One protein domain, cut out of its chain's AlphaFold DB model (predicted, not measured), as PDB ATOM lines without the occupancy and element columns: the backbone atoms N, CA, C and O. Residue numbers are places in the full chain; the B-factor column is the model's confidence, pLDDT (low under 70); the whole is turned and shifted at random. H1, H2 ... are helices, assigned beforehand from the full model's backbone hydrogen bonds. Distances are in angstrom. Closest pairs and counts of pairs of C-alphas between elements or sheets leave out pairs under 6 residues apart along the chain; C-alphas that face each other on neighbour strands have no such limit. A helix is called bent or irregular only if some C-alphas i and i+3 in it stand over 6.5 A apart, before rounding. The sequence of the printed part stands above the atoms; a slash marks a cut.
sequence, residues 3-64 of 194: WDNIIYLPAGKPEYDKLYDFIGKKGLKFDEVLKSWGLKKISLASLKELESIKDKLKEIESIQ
ATOM      1  N   TRP A   3       7.440  41.283  43.193       73.19
ATOM      2  CA  TRP A   3       7.264  40.383  42.060       73.19
ATOM      3  C   TRP A   3       5.870  40.587  41.485       73.19
ATOM      4  O   TRP A   3       4.897  40.506  42.228       73.19
ATOM      5  N   ASP A   4       5.789  40.864  40.185       82.00
ATOM      6  CA  ASP A   4       4.540  41.233  39.512       82.00
ATOM      7  C   ASP A   4       3.797  42.348  40.282       82.00
ATOM      8  O   ASP A   4       4.367  43.412  40.535       82.00
ATOM      9  N   ASN A   5       2.571  42.088  40.732       87.50
ATOM     10  CA  ASN A   5       1.749  43.017  41.495       87.50
ATOM     11  C   ASN A   5       1.799  42.788  43.017       87.50
ATOM     12  O   ASN A   5       0.982  43.356  43.739       87.50
ATOM     13  N   ILE A   6       2.718  41.966  43.541       86.88
ATOM     14  CA  ILE A   6       2.831  41.692  44.982       86.88
ATOM     15  C   ILE A   6       4.140  42.199  45.589       86.88
ATOM     16  O   ILE A   6       5.216  42.146  44.990       86.88
ATOM     17  N   ILE A   7       4.051  42.662  46.838       88.62
ATOM     18  CA  ILE A   7       5.191  43.164  47.605       88.62
ATOM     19  C   ILE A   7       5.230  42.563  49.012       88.62
ATOM     20  O   ILE A   7       4.270  42.639  49.778       88.62
ATOM     21  N   TYR A   8       6.382  42.009  49.385       87.38
ATOM     22  CA  TYR A   8       6.714  41.721  50.778       87.38
ATOM     23  C   TYR A   8       7.661  42.802  51.301       87.38
ATOM     24  O   TYR A   8       8.806  42.909  50.839       87.38
ATOM     25  N   LEU A   9       7.165  43.591  52.257       86.69
ATOM     26  CA  LEU A   9       7.901  44.661  52.926       86.69
ATOM     27  C   LEU A   9       7.667  44.566  54.448       86.69
ATOM     28  O   LEU A   9       6.624  45.019  54.933       86.69
ATOM     29  N   PRO A  10       8.575  43.911  55.196       84.00
ATOM     30  CA  PRO A  10       8.437  43.754  56.640       84.00
ATOM     31  C   PRO A  10       8.768  45.054  57.379       84.00
ATOM     32  O   PRO A  10       9.696  45.766  57.001       84.00
ATOM     33  N   ALA A  11       8.018  45.338  58.445       82.38
ATOM     34  CA  ALA A  11       8.253  46.499  59.303       82.38
ATOM     35  C   ALA A  11       9.626  46.425  59.997       82.38
ATOM     36  O   ALA A  11      10.112  45.329  60.291       82.38
ATOM     37  N   GLY A  12      10.248  47.584  60.250       81.00
ATOM     38  CA  GLY A  12      11.578  47.673  60.865       81.00
ATOM     39  C   GLY A  12      12.733  47.354  59.913       81.00
ATOM     40  O   GLY A  12      13.874  47.176  60.345       81.00
ATOM     41  N   LYS A  13      12.453  47.235  58.610       85.81
ATOM     42  CA  LYS A  13      13.485  47.277  57.573       85.81
ATOM     43  C   LYS A  13      13.645  48.714  57.074       85.81
ATOM     44  O   LYS A  13      12.627  49.367  56.845       85.81
ATOM     45  N   PRO A  14      14.880  49.179  56.803       88.62
ATOM     46  CA  PRO A  14      15.129  50.551  56.359       88.62
ATOM     47  C   PRO A  14      14.289  50.980  55.149       88.62
ATOM     48  O   PRO A  14      13.925  52.145  55.024       88.62
ATOM     49  N   GLU A  15      13.983  50.050  54.246       85.81
ATOM     50  CA  GLU A  15      13.159  50.281  53.060       85.81
ATOM     51  C   GLU A  15      11.680  50.482  53.413       85.81
ATOM     52  O   GLU A  15      11.023  51.330  52.808       85.81
ATOM     53  N   TYR A  16      11.166  49.733  54.397       88.00
ATOM     54  CA  TYR A  16       9.820  49.934  54.931       88.00
ATOM     55  C   TYR A  16       9.718  51.293  55.604       88.00
ATOM     56  O   TYR A  16       8.848  52.079  55.248       88.00
ATOM     57  N   ASP A  17      10.636  51.578  56.527       88.25
ATOM     58  CA  ASP A  17      10.566  52.762  57.381       88.25
ATOM     59  C   ASP A  17      10.684  54.043  56.542       88.25
ATOM     60  O   ASP A  17       9.858  54.943  56.660       88.25
ATOM     61  N   LYS A  18      11.618  54.085  55.578       90.38
ATOM     62  CA  LYS A  18      11.755  55.219  54.643       90.38
ATOM     63  C   LYS A  18      10.500  55.448  53.807       90.38
ATOM     64  O   LYS A  18      10.094  56.594  53.611       90.38
ATOM     65  N   LEU A  19       9.914  54.377  53.271       87.75
ATOM     66  CA  LEU A  19       8.729  54.476  52.424       87.75
ATOM     67  C   LEU A  19       7.502  54.882  53.248       87.75
ATOM     68  O   LEU A  19       6.729  55.735  52.817       87.75
ATOM     69  N   TYR A  20       7.355  54.307  54.440       88.88
ATOM     70  CA  TYR A  20       6.284  54.614  55.377       88.88
ATOM     71  C   TYR A  20       6.351  56.073  55.838       88.88
ATOM     72  O   TYR A  20       5.354  56.787  55.733       88.88
ATOM     73  N   ASP A  21       7.533  56.556  56.228       90.38
ATOM     74  CA  ASP A  21       7.757  57.948  56.630       90.38
ATOM     75  C   ASP A  21       7.506  58.927  55.482       90.38
ATOM     76  O   ASP A  21       6.899  59.980  55.675       90.38
ATOM     77  N   PHE A  22       7.968  58.602  54.270       90.81
ATOM     78  CA  PHE A  22       7.745  59.441  53.093       90.81
ATOM     79  C   PHE A  22       6.255  59.577  52.768       90.81
ATOM     80  O   PHE A  22       5.775  60.683  52.519       90.81
ATOM     81  N   ILE A  23       5.523  58.460  52.787       90.69
ATOM     82  CA  ILE A  23       4.082  58.433  52.528       90.69
ATOM     83  C   ILE A  23       3.322  59.170  53.641       90.69
ATOM     84  O   ILE A  23       2.473  60.016  53.349       90.69
ATOM     85  N   GLY A  24       3.691  58.929  54.904       89.56
ATOM     86  CA  GLY A  24       3.098  59.581  56.070       89.56
ATOM     87  C   GLY A  24       3.310  61.097  56.084       89.56
ATOM     88  O   GLY A  24       2.368  61.844  56.338       89.56
ATOM     89  N   LYS A  25       4.503  61.582  55.704       92.50
ATOM     90  CA  LYS A  25       4.791  63.025  55.558       92.50
ATOM     91  C   LYS A  25       3.917  63.716  54.511       92.50
ATOM     92  O   LYS A  25       3.728  64.925  54.590       92.50
ATOM     93  N   LYS A  26       3.384  62.970  53.540       90.38
ATOM     94  CA  LYS A  26       2.437  63.475  52.535       90.38
ATOM     95  C   LYS A  26       0.969  63.352  52.959       90.38
ATOM     96  O   LYS A  26       0.094  63.678  52.164       90.38
ATOM     97  N   GLY A  27       0.693  62.882  54.178       90.12
ATOM     98  CA  GLY A  27      -0.666  62.686  54.687       90.12
ATOM     99  C   GLY A  27      -1.437  61.562  53.985       90.12
ATOM    100  O   GLY A  27      -2.660  61.517  54.071       90.12
ATOM    101  N   LEU A  28      -0.741  60.673  53.273       91.50
ATOM    102  CA  LEU A  28      -1.347  59.563  52.542       91.50
ATOM    103  C   LEU A  28      -1.298  58.282  53.380       91.50
ATOM    104  O   LEU A  28      -0.395  58.095  54.199       91.50
ATOM    105  N   LYS A  29      -2.242  57.364  53.157       90.25
ATOM    106  CA  LYS A  29      -2.191  56.041  53.787       90.25
ATOM    107  C   LYS A  29      -1.333  55.088  52.973       90.25
ATOM    108  O   LYS A  29      -1.497  54.961  51.762       90.25
ATOM    109  N   PHE A  30      -0.470  54.359  53.670       87.06
ATOM    110  CA  PHE A  30       0.455  53.394  53.081       87.06
ATOM    111  C   PHE A  30      -0.233  52.386  52.148       87.06
ATOM    112  O   PHE A  30       0.177  52.230  51.000       87.06
ATOM    113  N   ASP A  31      -1.327  51.769  52.599       85.94
ATOM    114  CA  ASP A  31      -2.041  50.759  51.809       85.94
ATOM    115  C   ASP A  31      -2.780  51.353  50.598       85.94
ATOM    116  O   ASP A  31      -2.871  50.708  49.553       85.94
ATOM    117  N   GLU A  32      -3.268  52.596  50.696       88.12
ATOM    118  CA  GLU A  32      -3.913  53.300  49.577       88.12
ATOM    119  C   GLU A  32      -2.890  53.636  48.483       88.12
ATOM    120  O   GLU A  32      -3.171  53.464  47.296       88.12
ATOM    121  N   VAL A  33      -1.675  54.033  48.877       90.25
ATOM    122  CA  VAL A  33      -0.570  54.290  47.944       90.25
ATOM    123  C   VAL A  33      -0.128  53.005  47.253       90.25
ATOM    124  O   VAL A  33      -0.047  52.989  46.025       90.25
ATOM    125  N   LEU A  34       0.080  51.913  47.999       88.69
ATOM    126  CA  LEU A  34       0.422  50.621  47.395       88.69
ATOM    127  C   LEU A  34      -0.647  50.176  46.392       88.69
ATOM    128  O   LEU A  34      -0.311  49.818  45.265       88.69
ATOM    129  N   LYS A  35      -1.931  50.297  46.750       87.94
ATOM    130  CA  LYS A  35      -3.043  49.978  45.848       87.94
ATOM    131  C   LYS A  35      -3.054  50.863  44.598       87.94
ATOM    132  O   LYS A  35      -3.297  50.352  43.509       87.94
ATOM    133  N   SER A  36      -2.765  52.161  44.728       90.31
ATOM    134  CA  SER A  36      -2.671  53.086  43.585       90.31
ATOM    135  C   SER A  36      -1.528  52.740  42.625       90.31
ATOM    136  O   SER A  36      -1.624  53.005  41.430       90.31
ATOM    137  N   TRP A  37      -0.472  52.097  43.130       90.19
ATOM    138  CA  TRP A  37       0.637  51.568  42.333       90.19
ATOM    139  C   TRP A  37       0.364  50.163  41.784       90.19
ATOM    140  O   TRP A  37       1.247  49.560  41.183       90.19
ATOM    141  N   GLY A  38      -0.839  49.623  42.008       89.38
ATOM    142  CA  GLY A  38      -1.199  48.262  41.622       89.38
ATOM    143  C   GLY A  38      -0.531  47.184  42.476       89.38
ATOM    144  O   GLY A  38      -0.553  46.023  42.088       89.38
ATOM    145  N   LEU A  39       0.054  47.534  43.625       89.50
ATOM    146  CA  LEU A  39       0.771  46.607  44.495       89.50
ATOM    147  C   LEU A  39      -0.116  46.091  45.634       89.50
ATOM    148  O   LEU A  39      -0.745  46.853  46.371       89.50
ATOM    149  N   LYS A  40      -0.089  44.777  45.843       87.38
ATOM    150  CA  LYS A  40      -0.708  44.082  46.970       87.38
ATOM    151  C   LYS A  40       0.368  43.643  47.961       87.38
ATOM    152  O   LYS A  40       1.242  42.838  47.643       87.38
ATOM    153  N   LYS A  41       0.292  44.152  49.192       86.88
ATOM    154  CA  LYS A  41       1.172  43.717  50.283       86.88
ATOM    155  C   LYS A  41       0.838  42.281  50.693       86.88
ATOM    156  O   LYS A  41      -0.333  41.947  50.871       86.88
ATOM    157  N   ILE A  42       1.859  41.448  50.868       87.19
ATOM    158  CA  ILE A  42       1.723  40.055  51.314       87.19
ATOM    159  C   ILE A  42       2.475  39.801  52.625       87.19
ATOM    160  O   ILE A  42       3.370  40.558  53.005       87.19
ATOM    161  N   SER A  43       2.094  38.733  53.327       88.75
ATOM    162  CA  SER A  43       2.749  38.279  54.559       88.75
ATOM    163  C   SER A  43       3.988  37.419  54.269       88.75
ATOM    164  O   SER A  43       4.176  36.945  53.149       88.75
ATOM    165  N   LEU A  44       4.811  37.161  55.293       87.00
ATOM    166  CA  LEU A  44       5.932  36.218  55.185       87.00
ATOM    167  C   LEU A  44       5.459  34.776  54.932       87.00
ATOM    168  O   LEU A  44       6.130  34.036  54.224       87.00
ATOM    169  N   ALA A  45       4.315  34.375  55.496       87.31
ATOM    170  CA  ALA A  45       3.749  33.044  55.269       87.31
ATOM    171  C   ALA A  45       3.349  32.866  53.797       87.31
ATOM    172  O   ALA A  45       3.776  31.913  53.156       87.31
ATOM    173  N   SER A  46       2.637  33.849  53.240       86.12
ATOM    174  CA  SER A  46       2.251  33.865  51.825       86.12
ATOM    175  C   SER A  46       3.462  33.940  50.891       86.12
ATOM    176  O   SER A  46       3.444  33.358  49.814       86.12
ATOM    177  N   LEU A  47       4.531  34.639  51.294       87.38
ATOM    178  CA  LEU A  47       5.789  34.656  50.546       87.38
ATOM    179  C   LEU A  47       6.401  33.251  50.453       87.38
ATOM    180  O   LEU A  47       6.714  32.800  49.355       87.38
ATOM    181  N   LYS A  48       6.525  32.557  51.590       87.62
ATOM    182  CA  LYS A  48       7.069  31.191  51.647       87.62
ATOM    183  C   LYS A  48       6.219  30.194  50.858       87.62
ATOM    184  O   LYS A  48       6.764  29.319  50.197       87.62
ATOM    185  N   GLU A  49       4.896  30.329  50.915       88.56
ATOM    186  CA  GLU A  49       3.967  29.512  50.128       88.56
ATOM    187  C   GLU A  49       4.178  29.718  48.622       88.56
ATOM    188  O   GLU A  49       4.299  28.751  47.876       88.56
ATOM    189  N   LEU A  50       4.318  30.968  48.171       87.00
ATOM    190  CA  LEU A  50       4.611  31.278  46.768       87.00
ATOM    191  C   LEU A  50       5.973  30.746  46.313       87.00
ATOM    192  O   LEU A  50       6.095  30.269  45.187       87.00
ATOM    193  N   GLU A  51       6.998  30.836  47.161       87.56
ATOM    194  CA  GLU A  51       8.312  30.242  46.896       87.56
ATOM    195  C   GLU A  51       8.204  28.715  46.769       87.56
ATOM    196  O   GLU A  51       8.679  28.151  45.785       87.56
ATOM    197  N   SER A  52       7.470  28.062  47.676       87.88
ATOM    198  CA  SER A  52       7.214  26.619  47.623       87.88
ATOM    199  C   SER A  52       6.459  26.195  46.360       87.88
ATOM    200  O   SER A  52       6.835  25.207  45.727       87.88
ATOM    201  N   ILE A  53       5.435  26.952  45.950       85.69
ATOM    202  CA  ILE A  53       4.705  26.711  44.697       85.69
ATOM    203  C   ILE A  53       5.652  26.831  43.499       85.69
ATOM    204  O   ILE A  53       5.623  25.980  42.614       85.69
ATOM    205  N   LYS A  54       6.518  27.851  43.463       84.62
ATOM    206  CA  LYS A  54       7.487  28.039  42.370       84.62
ATOM    207  C   LYS A  54       8.476  26.890  42.269       84.62
ATOM    208  O   LYS A  54       8.768  26.443  41.163       84.62
ATOM    209  N   ASP A  55       8.982  26.411  43.396       87.12
ATOM    210  CA  ASP A  55       9.900  25.276  43.396       87.12
ATOM    211  C   ASP A  55       9.194  24.000  42.932       87.12
ATOM    212  O   ASP A  55       9.749  23.257  42.122       87.12
ATOM    213  N   LYS A  56       7.928  23.802  43.325       85.75
ATOM    214  CA  LYS A  56       7.127  22.683  42.820       85.75
ATOM    215  C   LYS A  56       6.846  22.786  41.321       85.75
ATOM    216  O   LYS A  56       6.865  21.773  40.630       85.75
ATOM    217  N   LEU A  57       6.608  23.991  40.801       84.81
ATOM    218  CA  LEU A  57       6.408  24.211  39.368       84.81
ATOM    219  C   LEU A  57       7.670  23.898  38.564       84.81
ATOM    220  O   LEU A  57       7.561  23.219  37.552       84.81
ATOM    221  N   LYS A  58       8.859  24.288  39.041       85.00
ATOM    222  CA  LYS A  58      10.130  23.898  38.403       85.00
ATOM    223  C   LYS A  58      10.323  22.381  38.386       85.00
ATOM    224  O   LYS A  58      10.798  21.827  37.399       85.00
ATOM    225  N   GLU A  59       9.956  21.704  39.473       84.75
ATOM    226  CA  GLU A  59       9.976  20.240  39.532       84.75
ATOM    227  C   GLU A  59       9.021  19.644  38.481       84.75
ATOM    228  O   GLU A  59       9.425  18.773  37.715       84.75
ATOM    229  N   ILE A  60       7.790  20.157  38.372       84.06
ATOM    230  CA  ILE A  60       6.808  19.718  37.366       84.06
ATOM    231  C   ILE A  60       7.311  19.980  35.939       84.06
ATOM    232  O   ILE A  60       7.216  19.087  35.099       84.06
ATOM    233  N   GLU A  61       7.885  21.155  35.665       82.31
ATOM    234  CA  GLU A  61       8.501  21.496  34.373       82.31
ATOM    235  C   GLU A  61       9.617  20.509  34.011       82.31
ATOM    236  O   GLU A  61       9.720  20.095  32.859       82.31
ATOM    237  N   SER A  62      10.409  20.060  34.991       78.50
ATOM    238  CA  SER A  62      11.470  19.071  34.755       78.50
ATOM    239  C   SER A  62      10.953  17.659  34.435       78.50
ATOM    240  O   SER A  62      11.675  16.860  33.842       78.50
ATOM    241  N   ILE A  63       9.703  17.357  34.803       81.81
ATOM    242  CA  ILE A  63       9.014  16.076  34.558       81.81
ATOM    243  C   ILE A  63       8.126  16.169  33.297       81.81
ATOM    244  O   ILE A  63       7.665  15.162  32.751       81.81
ATOM    245  N   GLN A  64       7.868  17.376  32.795       65.88
ATOM    246  CA  GLN A  64       6.991  17.604  31.656       65.88
ATOM    247  C   GLN A  64       7.531  16.889  30.408       65.88
ATOM    248  O   GLN A  64       8.607  17.189  29.901       65.88
TER     249      GLN A  64
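This is residues 3 to 64 of the 194 residues of the protein "HNHc domain-containing protein" of Clostridiaceae bacterium (UniProt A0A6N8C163). A small body, in which the chain makes one turn through two short helices, H1 and H2, and comes back to itself, has a long helical arm sticking out of it. H1 and H2 meet in a corner, residues 6 to 7 and 40 to 41 are paired briefly side by side where the turn closes, and residues 48 to 64, of which 48 to 63 belong to H3, make the arm. The printed part has 62 residues with three named helices, H1, H2 and H3 in this order along the chain, and no named strand; the class is all helix. The whole is only just loose, close to extended, with a radius of gyration of the C-alphas of 15.5 A, and the C-alphas span 52 by 23 by 14 A, the arm giving much of the longest span.

From the first printed residue, Trp 3, the backbone runs through residues 6 to 7, which make a short parallel pairing with residues 40 to 41. H1, residues 14 to 25, follows, and a tight link of 4 residues joins it to H2, residues 30 to 36. H1 and H2 touch only at the corner by their link, H1 with residues 20 to 24 alone. Their closest C-alphas are those of Ile 23 and Phe 30, 6.2 A apart. Their lines stand about perpendicular, at 84 degrees, and their centres are 12.5 A apart. A short link of 7 residues then leads to H3, residues 44 to 63. H3 is apart from H1 and also apart from H2. In H1, H2 and H3 every O i to N i+4 pair is within hydrogen-bond range.

H1 begins at C-alpha 14, at (15.129, 50.551, 56.359), and measures 16.2 A from first to last C-alpha over its 12 residues. H2, with 7 residues, begins at C-alpha 30, at (0.455, 53.394, 53.081). H3 is the longest helix, with 20 residues and 29.0 A from first to last C-alpha, and it ends at C-alpha 63, at (9.014, 16.076, 34.558). No helix is bent or irregular.

The two C-alphas farthest apart are those of Gly 27 and Ile 63, at 51.7 A, while those of Trp 3 and Gln 64, the first and last printed, are 25.0 A apart. Without residues 48 to 64, which stand free, the body has 45 residues, spans 29 by 23 by 13 A and has a radius of gyration of 10.6 A. The printed part has no cut, and neither link between helices is long. The mean pLDDT of the printed part is 86.7, and residue 64 is the one printed residue under 70.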